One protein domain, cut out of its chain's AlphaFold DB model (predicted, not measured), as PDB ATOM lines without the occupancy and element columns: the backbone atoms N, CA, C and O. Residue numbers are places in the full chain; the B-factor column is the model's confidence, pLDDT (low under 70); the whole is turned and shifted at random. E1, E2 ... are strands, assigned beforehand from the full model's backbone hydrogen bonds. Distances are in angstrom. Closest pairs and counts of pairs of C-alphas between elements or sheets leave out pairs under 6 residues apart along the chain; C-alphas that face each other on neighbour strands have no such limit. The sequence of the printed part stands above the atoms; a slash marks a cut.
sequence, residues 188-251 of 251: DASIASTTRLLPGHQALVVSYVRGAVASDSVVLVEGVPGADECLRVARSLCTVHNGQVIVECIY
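What this domain is: This is residues 188 to 251 of the 251 residues of an uncharacterized protein of Phytophthora megakarya (UniProt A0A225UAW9). A curled, strongly twisted sheet, in the order E1 E2 E6 E4, faces the two-stranded sheet E3 E5: a small sandwich, two sheets face to face. E4 runs on into E5 across one residue, at 74 degrees. The 64 printed residues have six named strands, E1 to E6 in chain order, and no named helix: all strand, both sheets antiparallel, though under half of the residues are in named elements. It is compact, radius of gyration of the C-alphas 11.7 A, and elongated, 35 by 21 by 16 A.

How they stand to each other: E1 (residues 189 to 191) and E2 (202 to 209) form a hairpin. Within hydrogen-bond range are N 190 and O 208, 2.9 A, for E1 and E2; N 205 and O 247, 2.8 A, for E2 and E6 (244 to 250); N 234 and O 248, 2.8 A, for E6 and E4 (232 to 234); N 219 and O 238, 2.8 A, for E3 (217 to 221) and E5 (236 to 240). Between the sheets, the closest C-alphas of E5 and E6, Cys 238 and Val 245, are 6.0 A apart.

Where its parts are: E1 begins at C-alpha 189 (163.653, 150.508, 165.636). From first to last C-alpha E2 is 20.5 A long and E6 19.0 A, ending at C-alpha 250 (163.028, 146.739, 150.282).

The domain as a whole: The printed part has no cut and no long link. The C-alphas farthest apart, Pro 199 and Ala 214, are 34.9 A apart. Twenty-nine residues have pLDDT under 70, among them 188 to 198.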
ATOM      1  N   ASP A 188     167.154 151.288 168.744       60.16
ATOM      2  CA  ASP A 188     166.626 150.163 167.990       60.16
ATOM      3  C   ASP A 188     165.213 150.490 167.507       60.16
ATOM      4  O   ASP A 188     164.300 150.699 168.309       60.16
ATOM      5  N   ALA A 189     164.994 150.473 166.196       57.94
ATOM      6  CA  ALA A 189     163.653 150.508 165.636       57.94
ATOM      7  C   ALA A 189     163.149 149.081 165.383       57.94
ATOM      8  O   ALA A 189     163.839 148.248 164.798       57.94
ATOM      9  N   SER A 190     161.923 148.788 165.814       65.31
ATOM     10  CA  SER A 190     161.269 147.502 165.547       65.31
ATOM     11  C   SER A 190     159.997 147.700 164.737       65.31
ATOM     12  O   SER A 190     159.206 148.595 165.023       65.31
ATOM     13  N   ILE A 191     159.788 146.847 163.736       66.31
ATOM     14  CA  ILE A 191     158.629 146.924 162.847       66.31
ATOM     15  C   ILE A 191     157.325 146.802 163.655       66.31
ATOM     16  O   ILE A 191     157.088 145.818 164.362       66.31
ATOM     17  N   ALA A 192     156.475 147.821 163.537       60.31
ATOM     18  CA  ALA A 192     155.196 147.931 164.231       60.31
ATOM     19  C   ALA A 192     154.070 147.164 163.529       60.31
ATOM     20  O   ALA A 192     153.091 146.796 164.181       60.31
ATOM     21  N   SER A 193     154.199 146.943 162.217       58.53
ATOM     22  CA  SER A 193     153.161 146.361 161.367       58.53
ATOM     23  C   SER A 193     153.695 145.220 160.504       58.53
ATOM     24  O   SER A 193     154.783 145.298 159.942       58.53
ATOM     25  N   THR A 194     152.915 144.149 160.375       56.88
ATOM     26  CA  THR A 194     153.261 143.019 159.511       56.88
ATOM     27  C   THR A 194     152.962 143.349 158.055       56.88
ATOM     28  O   THR A 194     151.801 143.361 157.652       56.88
ATOM     29  N   THR A 195     154.010 143.507 157.249       59.12
ATOM     30  CA  THR A 195     153.894 143.638 155.791       59.12
ATOM     31  C   THR A 195     154.444 142.395 155.100       59.12
ATOM     32  O   THR A 195     155.440 141.814 155.539       59.12
ATOM     33  N   ARG A 196     153.770 141.962 154.027       63.19
ATOM     34  CA  ARG A 196     154.282 140.933 153.119       63.19
ATOM     35  C   ARG A 196     154.996 141.611 151.965       63.19
ATOM     36  O   ARG A 196     154.354 142.311 151.192       63.19
ATOM     37  N   LEU A 197     156.294 141.369 151.857       65.44
ATOM     38  CA  LEU A 197     157.104 141.802 150.728       65.44
ATOM     39  C   LEU A 197     157.459 140.584 149.876       65.44
ATOM     40  O   LEU A 197     157.813 139.524 150.405       65.44
ATOM     41  N   LEU A 198     157.308 140.736 148.563       69.81
ATOM     42  CA  LEU A 198     157.811 139.808 147.552       69.81
ATOM     43  C   LEU A 198     159.185 140.301 147.071       69.81
ATOM     44  O   LEU A 198     159.456 141.491 147.215       69.81
ATOM     45  N   PRO A 199     160.041 139.433 146.504       70.12
ATOM     46  CA  PRO A 199     161.336 139.874 145.995       70.12
ATOM     47  C   PRO A 199     161.160 140.968 144.933       70.12
ATOM     48  O   PRO A 199     160.241 140.889 144.110       70.12
ATOM     49  N   GLY A 200     162.026 141.975 144.949       71.50
ATOM     50  CA  GLY A 200     161.960 143.155 144.089       71.50
ATOM     51  C   GLY A 200     160.875 144.172 144.465       71.50
ATOM     52  O   GLY A 200     160.519 144.989 143.620       71.50
ATOM     53  N   HIS A 201     160.304 144.109 145.673       73.56
ATOM     54  CA  HIS A 201     159.235 145.017 146.108       73.56
ATOM     55  C   HIS A 201     159.667 145.872 147.298       73.56
ATOM     56  O   HIS A 201     160.452 145.453 148.147       73.56
ATOM     57  N   GLN A 202     159.066 147.057 147.400       78.56
ATOM     58  CA  GLN A 202     159.259 147.990 148.506       78.56
ATOM     59  C   GLN A 202     157.954 148.246 149.265       78.56
ATOM     60  O   GLN A 202     156.862 148.150 148.700       78.56
ATOM     61  N   ALA A 203     158.059 148.579 150.548       75.44
ATOM     62  CA  ALA A 203     156.928 149.009 151.359       75.44
ATOM     63  C   ALA A 203     157.344 150.022 152.421       75.44
ATOM     64  O   ALA A 203     158.394 149.896 153.044       75.44
ATOM     65  N   LEU A 204     156.445 150.964 152.694       78.69
ATOM     66  CA  LEU A 204     156.522 151.817 153.871       78.69
ATOM     67  C   LEU A 204     155.953 151.072 155.077       78.69
ATOM     68  O   LEU A 204     154.836 150.550 155.045       78.69
ATOM     69  N   VAL A 205     156.734 151.016 156.147       75.44
ATOM     70  CA  VAL A 205     156.429 150.262 157.355       75.44
ATOM     71  C   VAL A 205     156.525 151.194 158.549       75.44
ATOM     72  O   VAL A 205     157.529 151.870 158.761       75.44
ATOM     73  N   VAL A 206     155.477 151.227 159.366       78.19
ATOM     74  CA  VAL A 206     155.550 151.899 160.666       78.19
ATOM     75  C   VAL A 206     156.483 151.088 161.560       78.19
ATOM     76  O   VAL A 206     156.347 149.868 161.653       78.19
ATOM     77  N   SER A 207     157.405 151.757 162.236       78.25
ATOM     78  CA  SER A 207     158.352 151.162 163.174       78.25
ATOM     79  C   SER A 207     158.338 151.920 164.496       78.25
ATOM     80  O   SER A 207     158.238 153.142 164.517       78.25
ATOM     81  N   TYR A 208     158.425 151.189 165.606       74.38
ATOM     82  CA  TYR A 208     158.576 151.746 166.946       74.38
ATOM     83  C   TYR A 208     160.047 151.981 167.240       74.38
ATOM     84  O   TYR A 208     160.827 151.026 167.227       74.38
ATOM     85  N   VAL A 209     160.396 153.221 167.560       75.06
ATOM     86  CA  VAL A 209     161.706 153.596 168.083       75.06
ATOM     87  C   VAL A 209     161.760 153.188 169.556       75.06
ATOM     88  O   VAL A 209     160.902 153.581 170.347       75.06
ATOM     89  N   ARG A 210     162.726 152.352 169.939       65.56
ATOM     90  CA  ARG A 210     162.933 151.949 171.335       65.56
ATOM     91  C   ARG A 210     163.808 152.967 172.037       65.56
ATOM     92  O   ARG A 210     164.907 153.208 171.573       65.56
ATOM     93  N   GLY A 211     163.356 153.484 173.174       67.31
ATOM     94  CA  GLY A 211     164.044 154.529 173.938       67.31
ATOM     95  C   GLY A 211     163.153 155.755 174.132       67.31
ATOM     96  O   GLY A 211     162.019 155.789 173.652       67.31
ATOM     97  N   ALA A 212     163.643 156.754 174.863       68.50
ATOM     98  CA  ALA A 212     162.899 157.978 175.156       68.50
ATOM     99  C   ALA A 212     163.196 159.074 174.119       68.50
ATOM    100  O   ALA A 212     163.741 160.124 174.452       68.50
ATOM    101  N   VAL A 213     162.830 158.841 172.854       69.81
ATOM    102  CA  VAL A 213     162.968 159.868 171.808       69.81
ATOM    103  C   VAL A 213     161.793 160.835 171.868       69.81
ATOM    104  O   VAL A 213     160.633 160.429 171.787       69.81
ATOM    105  N   ALA A 214     162.086 162.129 172.001       70.81
ATOM    106  CA  ALA A 214     161.061 163.167 172.034       70.81
ATOM    107  C   ALA A 214     160.265 163.212 170.717       70.81
ATOM    108  O   ALA A 214     160.859 163.157 169.637       70.81
ATOM    109  N   SER A 215     158.942 163.391 170.799       75.19
ATOM    110  CA  SER A 215     158.116 163.655 169.615       75.19
ATOM    111  C   SER A 215     158.610 164.886 168.844       75.19
ATOM    112  O   SER A 215     159.181 165.826 169.412       75.19
ATOM    113  N   ASP A 216     158.405 164.839 167.532       72.69
ATOM    114  CA  ASP A 216     158.838 165.815 166.531       72.69
ATOM    115  C   ASP A 216     160.365 165.977 166.473       72.69
ATOM    116  O   ASP A 216     160.896 167.042 166.146       72.69
ATOM    117  N   SER A 217     161.097 164.938 166.878       68.69
ATOM    118  CA  SER A 217     162.532 164.836 166.622       68.69
ATOM    119  C   SER A 217     162.750 164.262 165.234       68.69
ATOM    120  O   SER A 217     162.097 163.291 164.856       68.69
ATOM    121  N   VAL A 218     163.678 164.850 164.492       69.81
ATOM    122  CA  VAL A 218     164.089 164.352 163.183       69.81
ATOM    123  C   VAL A 218     165.180 163.309 163.395       69.81
ATOM    124  O   VAL A 218     166.235 163.649 163.904       69.81
ATOM    125  N   VAL A 219     164.942 162.051 163.049       67.50
ATOM    126  CA  VAL A 219     165.917 160.962 163.190       67.50
ATOM    127  C   VAL A 219     166.272 160.406 161.824       67.50
ATOM    128  O   VAL A 219     165.408 160.281 160.957       67.50
ATOM    129  N   LEU A 220     167.531 160.033 161.630       70.62
ATOM    130  CA  LEU A 220     167.903 159.210 160.490       70.62
ATOM    131  C   LEU A 220     167.659 157.742 160.840       70.62
ATOM    132  O   LEU A 220     168.122 157.264 161.873       70.62
ATOM    133  N   VAL A 221     166.955 157.024 159.973       73.31
ATOM    134  CA  VAL A 221     166.746 155.585 160.114       73.31
ATOM    135  C   VAL A 221     167.499 154.855 159.017       73.31
ATOM    136  O   VAL A 221     167.348 155.176 157.838       73.31
ATOM    137  N   GLU A 222     168.290 153.855 159.396       70.50
ATOM    138  CA  GLU A 222     169.013 152.993 158.465       70.50
ATOM    139  C   GLU A 222     168.932 151.512 158.853       70.50
ATOM    140  O   GLU A 222     168.574 151.150 159.975       70.50
ATOM    141  N   GLY A 223     169.238 150.639 157.892       69.50
ATOM    142  CA  GLY A 223     169.325 149.201 158.129       69.50
ATOM    143  C   GLY A 223     170.629 148.828 158.828       69.50
ATOM    144  O   GLY A 223     171.696 149.316 158.466       69.50
ATOM    145  N   VAL A 224     170.552 147.914 159.795       64.75
ATOM    146  CA  VAL A 224     171.734 147.426 160.519       64.75
ATOM    147  C   VAL A 224     172.585 146.524 159.603       64.75
ATOM    148  O   VAL A 224     172.044 145.588 159.002       64.75
ATOM    149  N   PRO A 225     173.911 146.749 159.498       53.78
ATOM    150  CA  PRO A 225     174.813 145.858 158.770       53.78
ATOM    151  C   PRO A 225     174.771 144.429 159.329       53.78
ATOM    152  O   PRO A 225     174.740 144.229 160.538       53.78
ATOM    153  N   GLY A 226     174.781 143.418 158.456       54.78
ATOM    154  CA  GLY A 226     174.704 142.009 158.870       54.78
ATOM    155  C   GLY A 226     173.289 141.497 159.170       54.78
ATOM    156  O   GLY A 226     173.131 140.331 159.534       54.78
ATOM    157  N   ALA A 227     172.255 142.325 158.980       59.69
ATOM    158  CA  ALA A 227     170.890 141.838 158.797       59.69
ATOM    159  C   ALA A 227     170.774 140.979 157.513       59.69
ATOM    160  O   ALA A 227     171.665 141.010 156.664       59.69
ATOM    161  N   ASP A 228     169.690 140.197 157.387       62.38
ATOM    162  CA  ASP A 228     169.422 139.312 156.236       62.38
ATOM    163  C   ASP A 228     169.683 140.051 154.907       62.38
ATOM    164  O   ASP A 228     169.067 141.084 154.652       62.38
ATOM    165  N   GLU A 229     170.598 139.536 154.073       62.59
ATOM    166  CA  GLU A 229     171.068 140.200 152.843       62.59
ATOM    167  C   GLU A 229     169.931 140.580 151.890       62.59
ATOM    168  O   GLU A 229     170.069 141.521 151.101       62.59
ATOM    169  N   CYS A 230     168.827 139.842 151.991       66.81
ATOM    170  CA  CYS A 230     167.615 140.020 151.226       66.81
ATOM    171  C   CYS A 230     166.786 141.236 151.658       66.81
ATOM    172  O   CYS A 230     166.191 141.868 150.801       66.81
ATOM    173  N   LEU A 231     166.726 141.583 152.946       69.00
ATOM    174  CA  LEU A 231     165.883 142.680 153.426       69.00
ATOM    175  C   LEU A 231     166.739 143.912 153.715       69.00
ATOM    176  O   LEU A 231     167.580 143.914 154.612       69.00
ATOM    177  N   ARG A 232     166.486 144.991 152.983       75.25
ATOM    178  CA  ARG A 232     167.161 146.278 153.152       75.25
ATOM    179  C   ARG A 232     166.183 147.315 153.683       75.25
ATOM    180  O   ARG A 232     164.995 147.282 153.381       75.25
ATOM    181  N   VAL A 233     166.690 148.244 154.483       75.62
ATOM    182  CA  VAL A 233     165.953 149.446 154.883       75.62
ATOM    183  C   VAL A 233     166.561 150.606 154.114       75.62
ATOM    184  O   VAL A 233     167.777 150.805 154.175       75.62
ATOM    185  N   ALA A 234     165.731 151.333 153.370       75.69
ATOM    186  CA  ALA A 234     166.166 152.539 152.690       75.69
ATOM    187  C   ALA A 234     166.448 153.609 153.749       75.69
ATOM    188  O   ALA A 234     165.617 153.872 154.626       75.69
ATOM    189  N   ARG A 235     167.638 154.209 153.680       73.94
ATOM    190  CA  ARG A 235     168.018 155.284 154.594       73.94
ATOM    191  C   ARG A 235     167.026 156.433 154.439       73.94
ATOM    192  O   ARG A 235     166.872 156.959 153.343       73.94
ATOM    193  N   SER A 236     166.362 156.797 155.529       69.81
ATOM    194  CA  SER A 236     165.271 157.770 155.511       69.81
ATOM    195  C   SER A 236     165.405 158.742 156.675       69.81
ATOM    196  O   SER A 236     165.637 158.324 157.810       69.81
ATOM    197  N   LEU A 237     165.240 160.036 156.402       71.19
ATOM    198  CA  LEU A 237     165.083 161.048 157.440       71.19
ATOM    199  C   LEU A 237     163.612 161.066 157.872       71.19
ATOM    200  O   LEU A 237     162.721 161.368 157.079       71.19
ATOM    201  N   CYS A 238     163.349 160.708 159.121       73.25
ATOM    202  CA  CYS A 238     162.008 160.504 159.649       73.25
ATOM    203  C   CYS A 238     161.730 161.489 160.780       73.25
ATOM    204  O   CYS A 238     162.595 161.759 161.605       73.25
ATOM    205  N   THR A 239     160.494 161.968 160.887       76.88
ATOM    206  CA  THR A 239     160.048 162.654 162.107       76.88
ATOM    207  C   THR A 239     159.428 161.631 163.050       76.88
ATOM    208  O   THR A 239     158.559 160.856 162.649       76.88
ATOM    209  N   VAL A 240     159.895 161.602 164.298       77.75
ATOM    210  CA  VAL A 240     159.343 160.730 165.335       77.75
ATOM    211  C   VAL A 240     158.011 161.293 165.800       77.75
ATOM    212  O   VAL A 240     157.961 162.377 166.373       77.75
ATOM    213  N   HIS A 241     156.940 160.525 165.646       80.62
ATOM    214  CA  HIS A 241     155.636 160.864 166.203       80.62
ATOM    215  C   HIS A 241     155.219 159.787 167.196       80.62
ATOM    216  O   HIS A 241     155.039 158.631 166.826       80.62
ATOM    217  N   ASN A 242     155.092 160.155 168.475       82.81
ATOM    218  CA  ASN A 242     154.703 159.239 169.556       82.81
ATOM    219  C   ASN A 242     155.560 157.956 169.608       82.81
ATOM    220  O   ASN A 242     155.042 156.850 169.761       82.81
ATOM    221  N   GLY A 243     156.879 158.103 169.440       78.25
ATOM    222  CA  GLY A 243     157.823 156.981 169.418       78.25
ATOM    223  C   GLY A 243     157.748 156.108 168.159       78.25
ATOM    224  O   GLY A 243     158.275 154.998 168.155       78.25
ATOM    225  N   GLN A 244     157.089 156.573 167.095       82.12
ATOM    226  CA  GLN A 244     156.978 155.871 165.818       82.12
ATOM    227  C   GLN A 244     157.655 156.642 164.688       82.12
ATOM    228  O   GLN A 244     157.670 157.871 164.679       82.12
ATOM    229  N   VAL A 245     158.166 155.898 163.712       80.56
ATOM    230  CA  VAL A 245     158.718 156.396 162.447       80.56
ATOM    231  C   VAL A 245     158.179 155.559 161.294       80.56
ATOM    232  O   VAL A 245     157.798 154.403 161.482       80.56
ATOM    233  N   ILE A 246     158.148 156.126 160.093       78.88
ATOM    234  CA  ILE A 246     157.833 155.392 158.864       78.88
ATOM    235  C   ILE A 246     159.148 155.115 158.153       78.88
ATOM    236  O   ILE A 246     159.896 156.047 157.877       78.88
ATOM    237  N   VAL A 247     159.414 153.846 157.867       77.56
ATOM    238  CA  VAL A 247     160.649 153.394 157.223       77.56
ATOM    239  C   VAL A 247     160.317 152.701 155.916       77.56
ATOM    240  O   VAL A 247     159.320 151.986 155.829       77.56
ATOM    241  N   GLU A 248     161.153 152.879 154.906       78.00
ATOM    242  CA  GLU A 248     161.040 152.122 153.669       78.00
ATOM    243  C   GLU A 248     161.835 150.820 153.784       78.00
ATOM    244  O   GLU A 248     163.032 150.819 154.068       78.00
ATOM    245  N   CYS A 249     161.161 149.693 153.582       75.62
ATOM    246  CA  CYS A 249     161.771 148.373 153.512       75.62
ATOM    247  C   CYS A 249     161.732 147.867 152.073       75.62
ATOM    248  O   CYS A 249     160.706 147.978 151.406       75.62
ATOM    249  N   ILE A 250     162.826 147.261 151.631       76.06
ATOM    250  CA  ILE A 250     163.028 146.739 150.282       76.06
ATOM    251  C   ILE A 250     163.425 145.272 150.412       76.06
ATOM    252  O   ILE A 250     164.323 144.944 151.191       76.06
ATOM    253  N   TYR A 251     162.742 144.404 149.671       69.69
ATOM    254  CA  TYR A 251     163.088 142.992 149.522       69.69
ATOM    255  C   TYR A 251     163.413 142.686 148.061       69.69
ATOM    256  O   TYR A 251     162.706 143.241 147.196       69.69
TER     257      TYR A 251